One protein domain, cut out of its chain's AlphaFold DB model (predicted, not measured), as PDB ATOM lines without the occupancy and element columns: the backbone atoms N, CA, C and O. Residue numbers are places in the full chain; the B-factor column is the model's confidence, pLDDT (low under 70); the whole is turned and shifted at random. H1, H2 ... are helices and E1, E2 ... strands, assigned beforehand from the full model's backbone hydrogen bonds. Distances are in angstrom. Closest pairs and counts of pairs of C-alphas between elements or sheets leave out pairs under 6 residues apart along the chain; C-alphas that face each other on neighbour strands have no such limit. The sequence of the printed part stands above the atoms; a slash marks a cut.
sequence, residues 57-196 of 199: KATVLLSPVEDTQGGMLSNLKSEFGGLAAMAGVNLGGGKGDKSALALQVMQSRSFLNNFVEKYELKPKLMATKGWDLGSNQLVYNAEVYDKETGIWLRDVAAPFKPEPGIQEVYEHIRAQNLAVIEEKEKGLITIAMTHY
ATOM      1  N   LYS A  57     143.184 -85.380 -13.891       85.44
ATOM      2  CA  LYS A  57     143.555 -83.986 -13.636       85.44
ATOM      3  C   LYS A  57     145.033 -83.883 -13.274       85.44
ATOM      4  O   LYS A  57     145.428 -84.255 -12.171       85.44
ATOM      5  N   ALA A  58     145.832 -83.312 -14.168       87.88
ATOM      6  CA  ALA A  58     147.203 -82.906 -13.883       87.88
ATOM      7  C   ALA A  58     147.191 -81.554 -13.160       87.88
ATOM      8  O   ALA A  58     146.469 -80.650 -13.572       87.88
ATOM      9  N   THR A  59     147.967 -81.404 -12.085       88.25
ATOM     10  CA  THR A  59     148.049 -80.156 -11.306       88.25
ATOM     11  C   THR A  59     149.507 -79.788 -11.059       88.25
ATOM     12  O   THR A  59     150.300 -80.642 -10.671       88.25
ATOM     13  N   VAL A  60     149.853 -78.516 -11.251       90.12
ATOM     14  CA  VAL A  60     151.162 -77.950 -10.918       90.12
ATOM     15  C   VAL A  60     150.988 -76.743 -10.001       90.12
ATOM     16  O   VAL A  60     150.114 -75.903 -10.219       90.12
ATOM     17  N   LEU A  61     151.827 -76.669  -8.968       88.81
ATOM     18  CA  LEU A  61     151.906 -75.552  -8.035       88.81
ATOM     19  C   LEU A  61     153.148 -74.723  -8.363       88.81
ATOM     20  O   LEU A  61     154.264 -75.241  -8.358       88.81
ATOM     21  N   LEU A  62     152.951 -73.442  -8.651       86.12
ATOM     22  CA  LEU A  62     153.994 -72.507  -9.042       86.12
ATOM     23  C   LEU A  62     154.156 -71.429  -7.973       86.12
ATOM     24  O   LEU A  62     153.184 -70.811  -7.535       86.12
ATOM     25  N   SER A  63     155.407 -71.179  -7.596       84.62
ATOM     26  CA  SER A  63     155.796 -69.985  -6.855       84.62
ATOM     27  C   SER A  63     156.400 -68.992  -7.848       84.62
ATOM     28  O   SER A  63     157.362 -69.348  -8.534       84.62
ATOM     29  N   PRO A  64     155.836 -67.783  -7.998       77.31
ATOM     30  CA  PRO A  64     156.374 -66.812  -8.929       77.31
ATOM     31  C   PRO A  64     157.782 -66.381  -8.527       77.31
ATOM     32  O   PRO A  64     158.027 -65.986  -7.387       77.31
ATOM     33  N   VAL A  65     158.706 -66.455  -9.482       68.94
ATOM     34  CA  VAL A  65     160.094 -66.050  -9.274       68.94
ATOM     35  C   VAL A  65     160.169 -64.530  -9.366       68.94
ATOM     36  O   VAL A  65     159.736 -63.930 -10.349       68.94
ATOM     37  N   GLU A  66     160.713 -63.900  -8.330       62.91
ATOM     38  CA  GLU A  66     161.090 -62.494  -8.397       62.91
ATOM     39  C   GLU A  66     162.316 -62.348  -9.298       62.91
ATOM     40  O   GLU A  66     163.292 -63.086  -9.143       62.91
ATOM     41  N   ASP A  67     162.307 -61.349 -10.184       54.28
ATOM     42  CA  ASP A  67     163.551 -60.842 -10.757       54.28
ATOM     43  C   ASP A  67     164.376 -60.218  -9.628       54.28
ATOM     44  O   ASP A  67     164.351 -59.015  -9.376       54.28
ATOM     45  N   THR A  68     165.145 -61.062  -8.954       50.72
ATOM     46  CA  THR A  68     166.310 -60.683  -8.156       50.72
ATOM     47  C   THR A  68     167.529 -60.527  -9.064       50.72
ATOM     48  O   THR A  68     168.663 -60.773  -8.655       50.72
ATOM     49  N   GLN A  69     167.323 -60.120 -10.325       48.59
ATOM     50  CA  GLN A  69     168.432 -59.774 -11.197       48.59
ATOM     51  C   GLN A  69     169.029 -58.455 -10.694       48.59
ATOM     52  O   GLN A  69     168.483 -57.366 -10.870       48.59
ATOM     53  N   GLY A  70     170.104 -58.640  -9.929       54.94
ATOM     54  CA  GLY A  70     170.704 -57.684  -9.025       54.94
ATOM     55  C   GLY A  70     171.386 -56.494  -9.687       54.94
ATOM     56  O   GLY A  70     171.925 -56.549 -10.790       54.94
ATOM     57  N   GLY A  71     171.404 -55.416  -8.916       68.50
ATOM     58  CA  GLY A  71     172.185 -54.213  -9.137       68.50
ATOM     59  C   GLY A  71     171.991 -53.270  -7.952       68.50
ATOM     60  O   GLY A  71     170.994 -53.368  -7.241       68.50
ATOM     61  N   MET A  72     172.914 -52.323  -7.761       61.66
ATOM     62  CA  MET A  72     172.896 -51.287  -6.710       61.66
ATOM     63  C   MET A  72     171.532 -50.577  -6.545       61.66
ATOM     64  O   MET A  72     171.198 -50.103  -5.463       61.66
ATOM     65  N   LEU A  73     170.701 -50.573  -7.590       64.88
ATOM     66  CA  LEU A  73     169.354 -50.010  -7.598       64.88
ATOM     67  C   LEU A  73     168.313 -50.808  -6.781       64.88
ATOM     68  O   LEU A  73     167.367 -50.199  -6.286       64.88
ATOM     69  N   SER A  74     168.460 -52.130  -6.594       64.94
ATOM     70  CA  SER A  74     167.534 -52.911  -5.747       64.94
ATOM     71  C   SER A  74     167.705 -52.581  -4.265       64.94
ATOM     72  O   SER A  74     166.715 -52.482  -3.544       64.94
ATOM     73  N   ASN A  75     168.945 -52.330  -3.829       65.00
ATOM     74  CA  ASN A  75     169.248 -51.901  -2.463       65.00
ATOM     75  C   ASN A  75     168.713 -50.490  -2.196       65.00
ATOM     76  O   ASN A  75     168.073 -50.267  -1.172       65.00
ATOM     77  N   LEU A  76     168.852 -49.575  -3.165       67.44
ATOM     78  CA  LEU A  76     168.245 -48.242  -3.080       67.44
ATOM     79  C   LEU A  76     166.711 -48.336  -3.001       67.44
ATOM     80  O   LEU A  76     166.092 -47.636  -2.208       67.44
ATOM     81  N   LYS A  77     166.066 -49.242  -3.751       63.62
ATOM     82  CA  LYS A  77     164.604 -49.440  -3.688       63.62
ATOM     83  C   LYS A  77     164.118 -49.910  -2.310       63.62
ATOM     84  O   LYS A  77     163.024 -49.531  -1.905       63.62
ATOM     85  N   SER A  78     164.924 -50.695  -1.591       69.50
ATOM     86  CA  SER A  78     164.620 -51.117  -0.218       69.50
ATOM     87  C   SER A  78     164.741 -49.959   0.780       69.50
ATOM     88  O   SER A  78     163.879 -49.799   1.641       69.50
ATOM     89  N   GLU A  79     165.774 -49.122   0.648       72.38
ATOM     90  CA  GLU A  79     166.007 -47.966   1.530       72.38
ATOM     91  C   GLU A  79     165.015 -46.818   1.266       72.38
ATOM     92  O   GLU A  79     164.458 -46.241   2.201       72.38
ATOM     93  N   PHE A  80     164.706 -46.531  -0.001       70.00
ATOM     94  CA  PHE A  80     163.715 -45.519  -0.382       70.00
ATOM     95  C   PHE A  80     162.268 -46.011  -0.267       70.00
ATOM     96  O   PHE A  80     161.365 -45.193  -0.089       70.00
ATOM     97  N   GLY A  81     162.026 -47.325  -0.316       72.94
ATOM     98  CA  GLY A  81     160.706 -47.916  -0.081       72.94
ATOM     99  C   GLY A  81     160.194 -47.651   1.338       72.94
ATOM    100  O   GLY A  81     159.017 -47.334   1.514       72.94
ATOM    101  N   GLY A  82     161.089 -47.673   2.335       75.69
ATOM    102  CA  GLY A  82     160.766 -47.294   3.715       75.69
ATOM    103  C   GLY A  82     160.382 -45.818   3.862       75.69
ATOM    104  O   GLY A  82     159.452 -45.489   4.593       75.69
ATOM    105  N   LEU A  83     161.033 -44.925   3.110       79.62
ATOM    106  CA  LEU A  83     160.742 -43.486   3.122       79.62
ATOM    107  C   LEU A  83     159.461 -43.134   2.344       79.62
ATOM    108  O   LEU A  83     158.690 -42.283   2.781       79.62
ATOM    109  N   ALA A  84     159.192 -43.812   1.224       72.38
ATOM    110  CA  ALA A  84     157.966 -43.633   0.443       72.38
ATOM    111  C   ALA A  84     156.718 -44.093   1.218       72.38
ATOM    112  O   ALA A  84     155.702 -43.396   1.219       72.38
ATOM    113  N   ALA A  85     156.822 -45.202   1.957       71.81
ATOM    114  CA  ALA A  85     155.768 -45.657   2.862       71.81
ATOM    115  C   ALA A  85     155.471 -44.627   3.970       71.81
ATOM    116  O   ALA A  85     154.309 -44.411   4.310       71.81
ATOM    117  N   MET A  86     156.496 -43.935   4.482       73.38
ATOM    118  CA  MET A  86     156.339 -42.847   5.462       73.38
ATOM    119  C   MET A  86     155.729 -41.570   4.873       73.38
ATOM    120  O   MET A  86     155.050 -40.837   5.585       73.38
ATOM    121  N   ALA A  87     155.908 -41.322   3.574       78.44
ATOM    122  CA  ALA A  87     155.247 -40.231   2.855       78.44
ATOM    123  C   ALA A  87     153.830 -40.595   2.358       78.44
ATOM    124  O   ALA A  87     153.195 -39.795   1.672       78.44
ATOM    125  N   GLY A  88     153.326 -41.794   2.680       65.38
ATOM    126  CA  GLY A  88     151.999 -42.263   2.270       65.38
ATOM    127  C   GLY A  88     151.890 -42.646   0.790       65.38
ATOM    128  O   GLY A  88     150.788 -42.881   0.296       65.38
ATOM    129  N   VAL A  89     153.013 -42.727   0.072       64.38
ATOM    130  CA  VAL A  89     153.058 -43.112  -1.342       64.38
ATOM    131  C   VAL A  89     153.421 -44.585  -1.448       64.38
ATOM    132  O   VAL A  89     154.562 -44.993  -1.236       64.38
ATOM    133  N   ASN A  90     152.431 -45.405  -1.798       55.44
ATOM    134  CA  ASN A  90     152.644 -46.820  -2.057       55.44
ATOM    135  C   ASN A  90     153.290 -46.992  -3.441       55.44
ATOM    136  O   ASN A  90     152.601 -47.084  -4.456       55.44
ATOM    137  N   LEU A  91     154.623 -47.028  -3.490       56.81
ATOM    138  CA  LEU A  91     155.382 -47.444  -4.674       56.81
ATOM    139  C   LEU A  91     155.310 -48.974  -4.804       56.81
ATOM    140  O   LEU A  91     156.313 -49.681  -4.705       56.81
ATOM    141  N   GLY A  92     154.093 -49.482  -4.993       54.88
ATOM    142  CA  GLY A  92     153.786 -50.886  -5.215       54.88
ATOM    143  C   GLY A  92     154.324 -51.363  -6.559       54.88
ATOM    144  O   GLY A  92     153.573 -51.529  -7.509       54.88
ATOM    145  N   GLY A  93     155.631 -51.609  -6.645       53.88
ATOM    146  CA  GLY A  93     156.213 -52.474  -7.671       53.88
ATOM    147  C   GLY A  93     155.940 -53.923  -7.288       53.88
ATOM    148  O   GLY A  93     156.831 -54.610  -6.797       53.88
ATOM    149  N   GLY A  94     154.674 -54.324  -7.394       55.34
ATOM    150  CA  GLY A  94     154.155 -55.563  -6.845       55.34
ATOM    151  C   GLY A  94     154.734 -56.793  -7.535       55.34
ATOM    152  O   GLY A  94     154.650 -56.952  -8.749       55.34
ATOM    153  N   LYS A  95     155.212 -57.724  -6.711       53.38
ATOM    154  CA  LYS A  95     155.507 -59.143  -6.990       53.38
ATOM    155  C   LYS A  95     154.450 -59.866  -7.864       53.38
ATOM    156  O   LYS A  95     154.720 -60.929  -8.419       53.38
ATOM    157  N   GLY A  96     153.255 -59.282  -8.001       57.59
ATOM    158  CA  GLY A  96     152.140 -59.775  -8.803       57.59
ATOM    159  C   GLY A  96     152.151 -59.403 -10.290       57.59
ATOM    160  O   GLY A  96     151.588 -60.165 -11.061       57.59
ATOM    161  N   ASP A  97     152.797 -58.322 -10.745       67.12
ATOM    162  CA  ASP A  97     152.533 -57.804 -12.106       67.12
ATOM    163  C   ASP A  97     153.064 -58.707 -13.226       67.12
ATOM    164  O   ASP A  97     152.347 -59.009 -14.180       67.12
ATOM    165  N   LYS A  98     154.308 -59.190 -13.119       74.88
ATOM    166  CA  LYS A  98     154.896 -60.072 -14.147       74.88
ATOM    167  C   LYS A  98     154.252 -61.456 -14.148       74.88
ATOM    168  O   LYS A  98     154.025 -62.034 -15.206       74.88
ATOM    169  N   SER A  99     153.940 -61.966 -12.964       79.06
ATOM    170  CA  SER A  99     153.302 -63.265 -12.746       79.06
ATOM    171  C   SER A  99     151.860 -63.259 -13.255       79.06
ATOM    172  O   SER A  99     151.454 -64.168 -13.976       79.06
ATOM    173  N   ALA A 100     151.115 -62.190 -12.960       79.00
ATOM    174  CA  ALA A 100     149.776 -61.963 -13.484       79.00
ATOM    175  C   ALA A 100     149.796 -61.767 -15.004       79.00
ATOM    176  O   ALA A 100     148.968 -62.354 -15.698       79.00
ATOM    177  N   LEU A 101     150.766 -61.021 -15.545       83.62
ATOM    178  CA  LEU A 101     150.939 -60.881 -16.992       83.62
ATOM    179  C   LEU A 101     151.224 -62.237 -17.652       83.62
ATOM    180  O   LEU A 101     150.575 -62.583 -18.635       83.62
ATOM    181  N   ALA A 102     152.152 -63.030 -17.110       85.38
ATOM    182  CA  ALA A 102     152.473 -64.358 -17.630       85.38
ATOM    183  C   ALA A 102     151.253 -65.292 -17.596       85.38
ATOM    184  O   ALA A 102     150.995 -66.006 -18.567       85.38
ATOM    185  N   LEU A 103     150.461 -65.240 -16.521       86.38
ATOM    186  CA  LEU A 103     149.192 -65.958 -16.419       86.38
ATOM    187  C   LEU A 103     148.177 -65.510 -17.472       86.38
ATOM    188  O   LEU A 103     147.545 -66.350 -18.111       86.38
ATOM    189  N   GLN A 104     148.033 -64.203 -17.684       87.12
ATOM    190  CA  GLN A 104     147.134 -63.666 -18.705       87.12
ATOM    191  C   GLN A 104     147.577 -64.059 -20.115       87.12
ATOM    192  O   GLN A 104     146.740 -64.419 -20.941       87.12
ATOM    193  N   VAL A 105     148.884 -64.049 -20.388       91.38
ATOM    194  CA  VAL A 105     149.437 -64.508 -21.667       91.38
ATOM    195  C   VAL A 105     149.157 -65.995 -21.859       91.38
ATOM    196  O   VAL A 105     148.652 -66.367 -22.913       91.38
ATOM    197  N   MET A 106     149.399 -66.830 -20.847       90.12
ATOM    198  CA  MET A 106     149.124 -68.269 -20.903       90.12
ATOM    199  C   MET A 106     147.644 -68.574 -21.174       90.12
ATOM    200  O   MET A 106     147.331 -69.479 -21.938       90.12
ATOM    201  N   GLN A 107     146.728 -67.816 -20.571       89.56
ATOM    202  CA  GLN A 107     145.285 -67.983 -20.780       89.56
ATOM    203  C   GLN A 107     144.772 -67.292 -22.051       89.56
ATOM    204  O   GLN A 107     143.597 -67.422 -22.398       89.56
ATOM    205  N   SER A 108     145.618 -66.534 -22.747       92.81
ATOM    206  CA  SER A 108     145.203 -65.805 -23.938       92.81
ATOM    207  C   SER A 108     144.845 -66.762 -25.076       92.81
ATOM    208  O   SER A 108     145.469 -67.808 -25.266       92.81
ATOM    209  N   ARG A 109     143.870 -66.351 -25.895       91.69
ATOM    210  CA  ARG A 109     143.482 -67.074 -27.116       91.69
ATOM    211  C   ARG A 109     144.694 -67.364 -27.994       91.69
ATOM    212  O   ARG A 109     144.908 -68.502 -28.379       91.69
ATOM    213  N   SER A 110     145.512 -66.345 -28.262       92.38
ATOM    214  CA  SER A 110     146.695 -66.481 -29.118       92.38
ATOM    215  C   SER A 110     147.656 -67.556 -28.605       92.38
ATOM    216  O   SER A 110     148.049 -68.437 -29.365       92.38
ATOM    217  N   PHE A 111     147.991 -67.540 -27.311       93.75
ATOM    218  CA  PHE A 111     148.890 -68.539 -26.738       93.75
ATOM    219  C   PHE A 111     148.306 -69.950 -26.815       93.75
ATOM    220  O   PHE A 111     148.977 -70.847 -27.320       93.75
ATOM    221  N   LEU A 112     147.064 -70.147 -26.356       93.00
ATOM    222  CA  LEU A 112     146.438 -71.471 -26.345       93.00
ATOM    223  C   LEU A 112     146.265 -72.035 -27.757       93.00
ATOM    224  O   LEU A 112     146.539 -73.210 -27.974       93.00
ATOM    225  N   ASN A 113     145.892 -71.203 -28.729       91.81
ATOM    226  CA  ASN A 113     145.755 -71.632 -30.119       91.81
ATOM    227  C   ASN A 113     147.102 -72.066 -30.702       91.81
ATOM    228  O   ASN A 113     147.216 -73.175 -31.216       91.81
ATOM    229  N   ASN A 114     148.141 -71.241 -30.535       93.75
ATOM    230  CA  ASN A 114     149.494 -71.581 -30.977       93.75
ATOM    231  C   ASN A 114     150.014 -72.846 -30.283       93.75
ATOM    232  O   ASN A 114     150.695 -73.661 -30.900       93.75
ATOM    233  N   PHE A 115     149.698 -73.029 -29.000       93.31
ATOM    234  CA  PHE A 115     150.067 -74.222 -28.244       93.31
ATOM    235  C   PHE A 115     149.375 -75.473 -28.801       93.31
ATOM    236  O   PHE A 115     150.028 -76.488 -29.032       93.31
ATOM    237  N   VAL A 116     148.071 -75.396 -29.073       93.19
ATOM    238  CA  VAL A 116     147.303 -76.504 -29.657       93.19
ATOM    239  C   VAL A 116     147.812 -76.875 -31.043       93.19
ATOM    240  O   VAL A 116     147.942 -78.062 -31.331       93.19
ATOM    241  N   GLU A 117     148.093 -75.887 -31.889       92.19
ATOM    242  CA  GLU A 117     148.612 -76.117 -33.240       92.19
ATOM    243  C   GLU A 117     150.017 -76.720 -33.196       92.19
ATOM    244  O   GLU A 117     150.264 -77.744 -33.827       92.19
ATOM    245  N   LYS A 118     150.914 -76.157 -32.377       94.25
ATOM    246  CA  LYS A 118     152.304 -76.619 -32.251       94.25
ATOM    247  C   LYS A 118     152.422 -78.075 -31.796       94.25
ATOM    248  O   LYS A 118     153.352 -78.758 -32.212       94.25
ATOM    249  N   TYR A 119     151.531 -78.523 -30.914       92.94
ATOM    250  CA  TYR A 119     151.551 -79.881 -30.356       92.94
ATOM    251  C   TYR A 119     150.458 -80.792 -30.938       92.94
ATOM    252  O   TYR A 119     150.216 -81.876 -30.400       92.94
ATOM    253  N   GLU A 120     149.788 -80.350 -32.009       91.50
ATOM    254  CA  GLU A 120     148.735 -81.091 -32.716       91.50
ATOM    255  C   GLU A 120     147.656 -81.642 -31.765       91.50
ATOM    256  O   GLU A 120     147.199 -82.784 -31.854       91.50
ATOM    257  N   LEU A 121     147.249 -80.820 -30.792       91.50
ATOM    258  CA  LEU A 121     146.333 -81.239 -29.728       91.50
ATOM    259  C   LEU A 121     144.869 -81.200 -30.164       91.50
ATOM    260  O   LEU A 121     144.019 -81.745 -29.466       91.50
ATOM    261  N   LYS A 122     144.548 -80.592 -31.313       92.56
ATOM    262  CA  LYS A 122     143.160 -80.375 -31.750       92.56
ATOM    263  C   LYS A 122     142.346 -81.682 -31.796       92.56
ATOM    264  O   LYS A 122     141.304 -81.721 -31.141       92.56
ATOM    265  N   PRO A 123     142.801 -82.773 -32.449       91.75
ATOM    266  CA  PRO A 123     142.050 -84.030 -32.444       91.75
ATOM    267  C   PRO A 123     142.010 -84.673 -31.055       91.75
ATOM    268  O   PRO A 123     140.995 -85.234 -30.656       91.75
ATOM    269  N   LYS A 124     143.105 -84.562 -30.291       90.75
ATOM    270  CA  LYS A 124     143.218 -85.129 -28.939       90.75
ATOM    271  C   LYS A 124     142.289 -84.449 -27.936       90.75
ATOM    272  O   LYS A 124     141.895 -85.085 -26.977       90.75
ATOM    273  N   LEU A 125     141.969 -83.173 -28.125       90.38
ATOM    274  CA  LEU A 125     141.090 -82.424 -27.229       90.38
ATOM    275  C   LEU A 125     139.629 -82.524 -27.675       90.38
ATOM    276  O   LEU A 125     138.756 -82.756 -26.852       90.38
ATOM    277  N   MET A 126     139.365 -82.396 -28.978       91.12
ATOM    278  CA  MET A 126     138.000 -82.222 -29.487       91.12
ATOM    279  C   MET A 126     137.328 -83.518 -29.958       91.12
ATOM    280  O   MET A 126     136.107 -83.545 -30.087       91.12
ATOM    281  N   ALA A 127     138.090 -84.579 -30.249       92.06
ATOM    282  CA  ALA A 127     137.546 -85.812 -30.828       92.06
ATOM    283  C   ALA A 127     137.687 -87.053 -29.938       92.06
ATOM    284  O   ALA A 127     137.288 -88.150 -30.335       92.06
ATOM    285  N   THR A 128     138.251 -86.917 -28.739       90.19
ATOM    286  CA  THR A 128     138.431 -88.039 -27.811       90.19
ATOM    287  C   THR A 128     137.214 -88.214 -26.918       90.19
ATOM    288  O   THR A 128     136.753 -87.251 -26.307       90.19
ATOM    289  N   LYS A 129     136.734 -89.451 -26.796       88.25
ATOM    290  CA  LYS A 129     135.601 -89.816 -25.929       88.25
ATOM    291  C   LYS A 129     136.002 -90.622 -24.693       88.25
ATOM    292  O   LYS A 129     135.156 -90.913 -23.856       88.25
ATOM    293  N   GLY A 130     137.266 -91.018 -24.594       86.19
ATOM    294  CA  GLY A 130     137.756 -91.797 -23.470       86.19
ATOM    295  C   GLY A 130     139.194 -92.248 -23.650       86.19
ATOM    296  O   GLY A 130     139.876 -91.887 -24.611       86.19
ATOM    297  N   TRP A 131     139.626 -93.074 -22.709       84.88
ATOM    298  CA  TRP A 131     140.934 -93.705 -22.687       84.88
ATOM    299  C   TRP A 131     140.762 -95.213 -22.547       84.88
ATOM    300  O   TRP A 131     139.988 -95.671 -21.704       84.88
ATOM    301  N   ASP A 132     141.480 -95.977 -23.362       83.44
ATOM    302  CA  ASP A 132     141.481 -97.430 -23.290       83.44
ATOM    303  C   ASP A 132     142.681 -97.916 -22.465       83.44
ATOM    304  O   ASP A 132     143.843 -97.706 -22.825       83.44
ATOM    305  N   LEU A 133     142.388 -98.569 -21.336       79.38
ATOM    306  CA  LEU A 133     143.404 -99.059 -20.397       79.38
ATOM    307  C   LEU A 133     144.234-100.218 -20.965       79.38
ATOM    308  O   LEU A 133     145.384-100.380 -20.569       79.38
ATOM    309  N   GLY A 134     143.667-101.033 -21.862       82.31
ATOM    310  CA  GLY A 134     144.334-102.225 -22.394       82.31
ATOM    311  C   GLY A 134     145.362-101.902 -23.478       82.31
ATOM    312  O   GLY A 134     146.422-102.518 -23.536       82.31
ATOM    313  N   SER A 135     145.058-100.917 -24.318       83.12
ATOM    314  CA  SER A 135     145.905-100.462 -25.422       83.12
ATOM    315  C   SER A 135     146.752 -99.239 -25.069       83.12
ATOM    316  O   SER A 135     147.661 -98.909 -25.830       83.12
ATOM    317  N   ASN A 136     146.499 -98.592 -23.922       82.50
ATOM    318  CA  ASN A 136     147.181 -97.374 -23.479       82.50
ATOM    319  C   ASN A 136     147.080 -96.249 -24.528       82.50
ATOM    320  O   ASN A 136     148.070 -95.591 -24.862       82.50
ATOM    321  N   GLN A 137     145.883 -96.073 -25.097       86.12
ATOM    322  CA  GLN A 137     145.612 -95.102 -26.158       86.12
ATOM    323  C   GLN A 137     144.309 -94.330 -25.932       86.12
ATOM    324  O   GLN A 137     143.351 -94.811 -25.325       86.12
ATOM    325  N   LEU A 138     144.265 -93.121 -26.497       87.25
ATOM    326  CA  LEU A 138     143.048 -92.322 -26.599       87.25
ATOM    327  C   LEU A 138     142.035 -93.008 -27.513       87.25
ATOM    328  O   LEU A 138     142.353 -93.377 -28.648       87.25
ATOM    329  N   VAL A 139     140.795 -93.097 -27.039       88.69
ATOM    330  CA  VAL A 139     139.659 -93.577 -27.823       88.69
ATOM    331  C   VAL A 139     139.016 -92.383 -28.517       88.69
ATOM    332  O   VAL A 139     138.434 -91.504 -27.874       88.69
ATOM    333  N   TYR A 140     139.110 -92.364 -29.842       89.12
ATOM    334  CA  TYR A 140     138.489 -91.342 -30.677       89.12
ATOM    335  C   TYR A 140     137.027 -91.685 -30.963       89.12
ATOM    336  O   TYR A 140     136.638 -92.854 -31.046       89.12
ATOM    337  N   ASN A 141     136.197 -90.655 -31.102       89.31
ATOM    338  CA  ASN A 141     134.862 -90.822 -31.642       89.31
ATOM    339  C   ASN A 141     134.936 -90.875 -33.176       89.31
ATOM    340  O   ASN A 141     135.096 -89.838 -33.815       89.31
ATOM    341  N   ALA A 142     134.781 -92.076 -33.742       88.00
ATOM    342  CA  ALA A 142     134.803 -92.314 -35.187       88.00
ATOM    343  C   ALA A 142     133.700 -91.562 -35.960       88.00
ATOM    344  O   ALA A 142     133.836 -91.360 -37.159       88.00
ATOM    345  N   GLU A 143     132.632 -91.110 -35.293       86.56
ATOM    346  CA  GLU A 143     131.596 -90.265 -35.910       86.56
ATOM    347  C   GLU A 143     132.045 -88.804 -36.064       86.56
ATOM    348  O   GLU A 143     131.508 -88.056 -36.874       86.56
ATOM    349  N   VAL A 144     133.032 -88.377 -35.271       88.62
ATOM    350  CA  VAL A 144     133.514 -86.988 -35.228       88.62
ATOM    351  C   VAL A 144     134.836 -86.844 -35.971       88.62
ATOM    352  O   VAL A 144     135.052 -85.836 -36.645       88.62
ATOM    353  N   TYR A 145     135.721 -87.833 -35.849       92.81
ATOM    354  CA  TYR A 145     137.066 -87.798 -36.404       92.81
ATOM    355  C   TYR A 145     137.549 -89.197 -36.765       92.81
ATOM    356  O   TYR A 145     137.535 -90.111 -35.935       92.81
ATOM    357  N   ASP A 146     138.044 -89.332 -37.986       89.88
ATOM    358  CA  ASP A 146     138.745 -90.518 -38.442       89.88
ATOM    359  C   ASP A 146     140.251 -90.351 -38.197       89.88
ATOM    360  O   ASP A 146     140.903 -89.472 -38.763       89.88
ATOM    361  N   LYS A 147     140.799 -91.206 -37.329       86.19
ATOM    362  CA  LYS A 147     142.217 -91.200 -36.950       86.19
ATOM    363  C   LYS A 147     143.130 -91.685 -38.081       86.19
ATOM    364  O   LYS A 147     144.269 -91.237 -38.144       86.19
ATOM    365  N   GLU A 148     142.652 -92.582 -38.940       87.00
ATOM    366  CA  GLU A 148     143.453 -93.176 -40.017       87.00
ATOM    367  C   GLU A 148     143.603 -92.197 -41.184       87.00
ATOM    368  O   GLU A 148     144.689 -92.038 -41.739       87.00
ATOM    369  N   THR A 149     142.517 -91.504 -41.538       88.06
ATOM    370  CA  THR A 149     142.518 -90.528 -42.640       88.06
ATOM    371  C   THR A 149     142.822 -89.099 -42.187       88.06
ATOM    372  O   THR A 149     143.194 -88.261 -43.007       88.06
ATOM    373  N   GLY A 150     142.688 -88.805 -40.890       86.56
ATOM    374  CA  GLY A 150     142.899 -87.478 -40.313       86.56
ATOM    375  C   GLY A 150     141.758 -86.490 -40.577       86.56
ATOM    376  O   GLY A 150     141.959 -85.280 -40.448       86.56
ATOM    377  N   ILE A 151     140.576 -86.982 -40.963       89.25
ATOM    378  CA  ILE A 151     139.452 -86.170 -41.443       89.25
ATOM    379  C   ILE A 151     138.392 -86.001 -40.352       89.25
ATOM    380  O   ILE A 151     138.035 -86.937 -39.638       89.25
ATOM    381  N   TRP A 152     137.845 -84.790 -40.252       92.44
ATOM    382  CA  TRP A 152     136.695 -84.492 -39.403       92.44
ATOM    383  C   TRP A 152     135.393 -84.871 -40.107       92.44
ATOM    384  O   TRP A 152     135.101 -84.365 -41.189       92.44
ATOM    385  N   LEU A 153     134.612 -85.738 -39.466       90.19
ATOM    386  CA  LEU A 153     133.389 -86.331 -40.012       90.19
ATOM    387  C   LEU A 153     132.108 -85.749 -39.402       90.19
ATOM    388  O   LEU A 153     131.015 -86.114 -39.826       90.19
ATOM    389  N   ARG A 154     132.223 -84.833 -38.427       88.12
ATOM    390  CA  ARG A 154     131.050 -84.262 -37.749       88.12
ATOM    391  C   ARG A 154     130.135 -83.526 -38.734       88.12
ATOM    392  O   ARG A 154     130.591 -82.681 -39.508       88.12
ATOM    393  N   ASP A 155     128.838 -83.785 -38.618       86.75
ATOM    394  CA  ASP A 155     127.796 -83.011 -39.286       86.75
ATOM    395  C   ASP A 155     127.351 -81.861 -38.371       86.75
ATOM    396  O   ASP A 155     126.899 -82.082 -37.244       86.75
ATOM    397  N   VAL A 156     127.552 -80.621 -38.816       88.38
ATOM    398  CA  VAL A 156     127.255 -79.415 -38.033       88.38
ATOM    399  C   VAL A 156     126.550 -78.369 -38.881       88.38
ATOM    400  O   VAL A 156     126.896 -78.133 -40.038       88.38
ATOM    401  N   ALA A 157     125.569 -77.697 -38.278       85.94
ATOM    402  CA  ALA A 157     124.855 -76.610 -38.927       85.94
ATOM    403  C   ALA A 157     125.755 -75.375 -39.102       85.94
ATOM    404  O   ALA A 157     126.583 -75.047 -38.244       85.94
ATOM    405  N   ALA A 158     125.541 -74.640 -40.194       83.94
ATOM    406  CA  ALA A 158     126.182 -73.348 -40.407       83.94
ATOM    407  C   ALA A 158     125.903 -72.408 -39.211       83.94
ATOM    408  O   ALA A 158     124.772 -72.377 -38.717       83.94
ATOM    409  N   PRO A 159     126.894 -71.631 -38.732       85.38
ATOM    410  CA  PRO A 159     128.179 -71.303 -39.366       85.38
ATOM    411  C   PRO A 159     129.352 -72.243 -39.020       85.38
ATOM    412  O   PRO A 159     130.488 -71.952 -39.402       85.38
ATOM    413  N   PHE A 160     129.120 -73.333 -38.287       88.00
ATOM    414  CA  PHE A 160     130.181 -74.264 -37.899       88.00
ATOM    415  C   PHE A 160     130.623 -75.137 -39.083       88.00
ATOM    416  O   PHE A 160     129.861 -75.381 -40.016       88.00
ATOM    417  N   LYS A 161     131.884 -75.581 -39.065       89.56
ATOM    418  CA  LYS A 161     132.486 -76.444 -40.101       89.56
ATOM    419  C   LYS A 161     132.792 -77.827 -39.532       89.56
ATOM    420  O   LYS A 161     133.040 -77.898 -38.337       89.56
ATOM    421  N   PRO A 162     132.884 -78.905 -40.329       89.56
ATOM    422  CA  PRO A 162     133.279 -80.216 -39.812       89.56
ATOM    423  C   PRO A 162     134.576 -80.170 -38.991       89.56
ATOM    424  O   PRO A 162     134.613 -80.636 -37.859       89.56
ATOM    425  N   GLU A 163     135.614 -79.484 -39.467       92.44
ATOM    426  CA  GLU A 163     136.767 -79.192 -38.617       92.44
ATOM    427  C   GLU A 163     136.441 -78.081 -37.597       92.44
ATOM    428  O   GLU A 163     136.016 -76.992 -38.005       92.44
ATOM    429  N   PRO A 164     136.663 -78.307 -36.286       91.88
ATOM    430  CA  PRO A 164     136.456 -77.291 -35.265       91.88
ATOM    431  C   PRO A 164     137.297 -76.042 -35.510       91.88
ATOM    432  O   PRO A 164     138.521 -76.099 -35.684       91.88
ATOM    433  N   GLY A 165     136.626 -74.891 -35.481       91.81
ATOM    434  CA  GLY A 165     137.291 -73.603 -35.573       91.81
ATOM    435  C   GLY A 165     138.149 -73.307 -34.343       91.81
ATOM    436  O   GLY A 165     137.946 -73.846 -33.258       91.81
ATOM    437  N   ILE A 166     139.075 -72.366 -34.498       90.56
ATOM    438  CA  ILE A 166     139.982 -71.911 -33.436       90.56
ATOM    439  C   ILE A 166     139.212 -71.491 -32.169       90.56
ATOM    440  O   ILE A 166     139.592 -71.822 -31.048       90.56
ATOM    441  N   GLN A 167     138.092 -70.788 -32.347       91.12
ATOM    442  CA  GLN A 167     137.260 -70.327 -31.238       91.12
ATOM    443  C   GLN A 167     136.590 -71.487 -30.488       91.12
ATOM    444  O   GLN A 167     136.508 -71.440 -29.266       91.12
ATOM    445  N   GLU A 168     136.140 -72.529 -31.193       92.00
ATOM    446  CA  GLU A 168     135.527 -73.705 -30.561       92.00
ATOM    447  C   GLU A 168     136.537 -74.442 -29.683       92.00
ATOM    448  O   GLU A 168     136.232 -74.799 -28.548       92.00
ATOM    449  N   VAL A 169     137.760 -74.607 -30.190       92.12
ATOM    450  CA  VAL A 169     138.862 -75.237 -29.457       92.12
ATOM    451  C   VAL A 169     139.210 -74.437 -28.203       92.12
ATOM    452  O   VAL A 169     139.342 -75.010 -27.122       92.12
ATOM    453  N   TYR A 170     139.326 -73.112 -28.322       92.44
ATOM    454  CA  TYR A 170     139.607 -72.245 -27.180       92.44
ATOM    455  C   TYR A 170     138.526 -72.340 -26.097       92.44
ATOM    456  O   TYR A 170     138.855 -72.485 -24.919       92.44
ATOM    457  N   GLU A 171     137.245 -72.278 -26.477       91.50
ATOM    458  CA  GLU A 171     136.147 -72.388 -25.511       91.50
ATOM    459  C   GLU A 171     136.117 -73.772 -24.853       91.50
ATOM    460  O   GLU A 171     135.911 -73.856 -23.644       91.50
ATOM    461  N   HIS A 172     136.408 -74.844 -25.599       90.56
ATOM    462  CA  HIS A 172     136.518 -76.188 -25.029       90.56
ATOM    463  C   HIS A 172     137.621 -76.264 -23.963       90.56
ATOM    464  O   HIS A 172     137.352 -76.659 -22.829       90.56
ATOM    465  N   ILE A 173     138.830 -75.785 -24.280       90.62
ATOM    466  CA  ILE A 173     139.964 -75.781 -23.342       90.62
ATOM    467  C   ILE A 173     139.637 -74.966 -22.097       90.62
ATOM    468  O   ILE A 173     139.855 -75.431 -20.980       90.62
ATOM    469  N   ARG A 174     139.109 -73.754 -22.278       88.94
ATOM    470  CA  ARG A 174     138.812 -72.841 -21.172       88.94
ATOM    471  C   ARG A 174     137.695 -73.364 -20.270       88.94
ATOM    472  O   ARG A 174     137.758 -73.162 -19.063       88.94
ATOM    473  N   ALA A 175     136.665 -73.978 -20.847       85.56
ATOM    474  CA  ALA A 175     135.498 -74.425 -20.098       85.56
ATOM    475  C   ALA A 175     135.699 -75.796 -19.440       85.56
ATOM    476  O   ALA A 175     135.147 -76.026 -18.367       85.56
ATOM    477  N   GLN A 176     136.444 -76.708 -20.077       79.94
ATOM    478  CA  GLN A 176     136.470 -78.119 -19.673       79.94
ATOM    479  C   GLN A 176     137.844 -78.627 -19.231       79.94
ATOM    480  O   GLN A 176     137.907 -79.530 -18.396       79.94
ATOM    481  N   ASN A 177     138.941 -78.073 -19.755       84.00
ATOM    482  CA  ASN A 177     140.271 -78.639 -19.526       84.00
ATOM    483  C   ASN A 177     141.116 -77.805 -18.559       84.00
ATOM    484  O   ASN A 177     141.703 -78.374 -17.647       84.00
ATOM    485  N   LEU A 178     141.187 -76.483 -18.722       86.94
ATOM    486  CA  LEU A 178     142.129 -75.627 -18.000       86.94
ATOM    487  C   LEU A 178     141.476 -74.931 -16.800       86.94
ATOM    488  O   LEU A 178     140.525 -74.169 -16.949       86.94
ATOM    489  N   ALA A 179     142.061 -75.107 -15.618       86.25
ATOM    490  CA  ALA A 179     141.719 -74.358 -14.415       86.25
ATOM    491  C   ALA A 179     142.962 -73.659 -13.855       86.25
ATOM    492  O   ALA A 179     144.006 -74.280 -13.671       86.25
ATOM    493  N   VAL A 180     142.840 -72.368 -13.546       85.38
ATOM    494  CA  VAL A 180     143.898 -71.586 -12.894       85.38
ATOM    495  C   VAL A 180     143.342 -71.012 -11.600       85.38
ATOM    496  O   VAL A 180     142.342 -70.298 -11.613       85.38
ATOM    497  N   ILE A 181     143.982 -71.352 -10.484       82.88
ATOM    498  CA  ILE A 181     143.595 -70.933  -9.138       82.88
ATOM    499  C   ILE A 181     144.763 -70.154  -8.548       82.88
ATOM    500  O   ILE A 181     145.850 -70.697  -8.347       82.88
ATOM    501  N   GLU A 182     144.537 -68.876  -8.276       80.56
ATOM    502  CA  GLU A 182     145.518 -68.006  -7.637       80.56
ATOM    503  C   GLU A 182     145.222 -67.910  -6.138       80.56
ATOM    504  O   GLU A 182     144.160 -67.440  -5.725       80.56
ATOM    505  N   GLU A 183     146.169 -68.347  -5.312       78.12
ATOM    506  CA  GLU A 183     146.082 -68.241  -3.861       78.12
ATOM    507  C   GLU A 183     146.784 -66.954  -3.410       78.12
ATOM    508  O   GLU A 183     147.967 -66.947  -3.062       78.12
ATOM    509  N   LYS A 184     146.037 -65.842  -3.444       68.62
ATOM    510  CA  LYS A 184     146.553 -64.482  -3.195       68.62
ATOM    511  C   LYS A 184     147.265 -64.322  -1.851       68.62
ATOM    512  O   LYS A 184     148.224 -63.564  -1.769       68.62
ATOM    513  N   GLU A 185     146.828 -65.041  -0.818       65.25
ATOM    514  CA  GLU A 185     147.440 -64.977   0.516       65.25
ATOM    515  C   GLU A 185     148.826 -65.630   0.564       65.25
ATOM    516  O   GLU A 185     149.717 -65.139   1.253       65.25
ATOM    517  N   LYS A 186     149.025 -66.721  -0.187       66.56
ATOM    518  CA  LYS A 186     150.300 -67.455  -0.228       66.56
ATOM    519  C   LYS A 186     151.196 -67.032  -1.391       66.56
ATOM    520  O   LYS A 186     152.345 -67.458  -1.460       66.56
ATOM    521  N   GLY A 187     150.680 -66.211  -2.310       71.50
ATOM    522  CA  GLY A 187     151.371 -65.836  -3.543       71.50
ATOM    523  C   GLY A 187     151.659 -67.038  -4.445       71.50
ATOM    524  O   GLY A 187     152.614 -67.000  -5.214       71.50
ATOM    525  N   LEU A 188     150.879 -68.115  -4.316       80.56
ATOM    526  CA  LEU A 188     151.043 -69.348  -5.080       80.56
ATOM    527  C   LEU A 188     149.994 -69.433  -6.181       80.56
ATOM    528  O   LEU A 188     148.855 -68.995  -6.025       80.56
ATOM    529  N   ILE A 189     150.382 -70.041  -7.294       85.25
ATOM    530  CA  ILE A 189     149.526 -70.229  -8.459       85.25
ATOM    531  C   ILE A 189     149.400 -71.726  -8.703       85.25
ATOM    532  O   ILE A 189     150.394 -72.411  -8.925       85.25
ATOM    533  N   THR A 190     148.174 -72.235  -8.703       87.62
ATOM    534  CA  THR A 190     147.881 -73.613  -9.094       87.62
ATOM    535  C   THR A 190     147.305 -73.622 -10.500       87.62
ATOM    536  O   THR A 190     146.285 -72.984 -10.763       87.62
ATOM    537  N   ILE A 191     147.932 -74.367 -11.404       88.94
ATOM    538  CA  ILE A 191     147.415 -74.611 -12.754       88.94
ATOM    539  C   ILE A 191     147.039 -76.080 -12.836       88.94
ATOM    540  O   ILE A 191     147.829 -76.949 -12.468       88.94
ATOM    541  N   ALA A 192     145.839 -76.361 -13.324       88.06
ATOM    542  CA  ALA A 192     145.376 -77.711 -13.546       88.06
ATOM    543  C   ALA A 192     144.826 -77.900 -14.959       88.06
ATOM    544  O   ALA A 192     144.161 -77.018 -15.496       88.06
ATOM    545  N   MET A 193     145.097 -79.072 -15.529       87.19
ATOM    546  CA  MET A 193     144.592 -79.512 -16.824       87.19
ATOM    547  C   MET A 193     143.876 -80.852 -16.653       87.19
ATOM    548  O   MET A 193     144.465 -81.798 -16.131       87.19
ATOM    549  N   THR A 194     142.632 -80.941 -17.109       87.25
ATOM    550  CA  THR A 194     141.835 -82.170 -17.102       87.25
ATOM    551  C   THR A 194     141.757 -82.749 -18.509       87.25
ATOM    552  O   THR A 194     141.349 -82.053 -19.440       87.25
ATOM    553  N   HIS A 195     142.133 -84.014 -18.680       87.19
ATOM    554  CA  HIS A 195     142.062 -84.720 -19.963       87.19
ATOM    555  C   HIS A 195     141.956 -86.244 -19.768       87.19
ATOM    556  O   HIS A 195     142.126 -86.758 -18.660       87.19
ATOM    557  N   TYR A 196     141.638 -86.975 -20.834       82.94
ATOM    558  CA  TYR A 196     141.657 -88.438 -20.837       82.94
ATOM    559  C   TYR A 196     143.104 -88.927 -20.933       82.94
ATOM    560  O   TYR A 196     143.752 -88.725 -21.952       82.94
TER     561      TYR A 196
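What this domain is: This is residues 57 to 196 of the 199 residues of the protein "Wzz domain-containing protein" of Pseudoalteromonas piscicida (UniProt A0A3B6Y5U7). A narrow sheet of three strands, E1, E5 and E4, has H2 lying lengthwise over one face, while H3, H4 and H5 cluster toward one end and lead on to a small hairpin, E2 and E3. At the other end of the longest axis two links run out to H1, where residues 68 to 76 and 83 to 88 stick out. The printed part has 140 residues, with five named helices and five named strands in the order E1 H1 H2 H3 H4 E2 E3 H5 E4 E5; the class is mixed, helices and strands. Both sheets, E1 - E5 - E4 and E2 - E3, are antiparallel. The whole is extended, with a radius of gyration of the C-alphas of 22.3 A and spans of 68 by 38 by 25 A.

Where its parts are: Find C-alpha 57 at (143.555, -83.986, -13.636), where E1, residues 57 to 62, begins its 16.2 A. Look next at E5, residues 188 to 195, 23.2 A long and ending at (142.062, -84.720, -19.963), and at E4, residues 178 to 183, 16.4 A. H5, residues 166 to 177, covers 15.5 A; H2, residues 97 to 107, 15.2 A; H3, residues 109 to 118, 14.0 A. H4 is residues 122 to 126, E2 residues 128 to 132 and E3 residues 137 to 140. Far off, H1, residues 72 to 86, starts at (172.896, -51.287, -6.710) and runs 22.2 A.

How they stand to each other: Start at inner strand E5: between it and its antiparallel neighbour E1, N 60 and O 191 are within hydrogen-bond range at 2.8 A, and between it and E4, with which it forms a hairpin, N 181 and O 190 are within hydrogen-bond range at 2.8 A. H2 is on this sheet at a height over the sheet of 10.6 A, along the strands at 6 degrees to E5 on the local plane. H5 stands at the sheet's level, and the closest C-alphas of H5 and E5, Asn 177 and Thr 194, are 4.6 A apart. With residues 166 to 170 alone H5 touches H3, about perpendicular at 86 degrees; the closest C-alphas, Arg 109 and Tyr 170, are 6.5 A apart. With residues 169 to 173 alone it touches H4, closest at the C-alphas of Met 126 and Val 169, 7.0 A. In the hairpin E2 and E3, N 139 and O 130 are 2.9 A apart. H1 touches no helix and is not on the sheet E1 E5 E4. Every O i to N i+4 pair is within hydrogen-bond range in H2, H3, H4 and H5, and 9 of 11 are in H1.

The domain as a whole: The farthest C-alphas, those of Ala 87 and Glu 148, are 69.1 A apart. The printed part has no cut; the link from E3 to H5, residues 141 to 165, is long. Mean pLDDT of the printed part is 81.7, and residues 65 to 78, 88 to 97 and 184 to 186 are under 70.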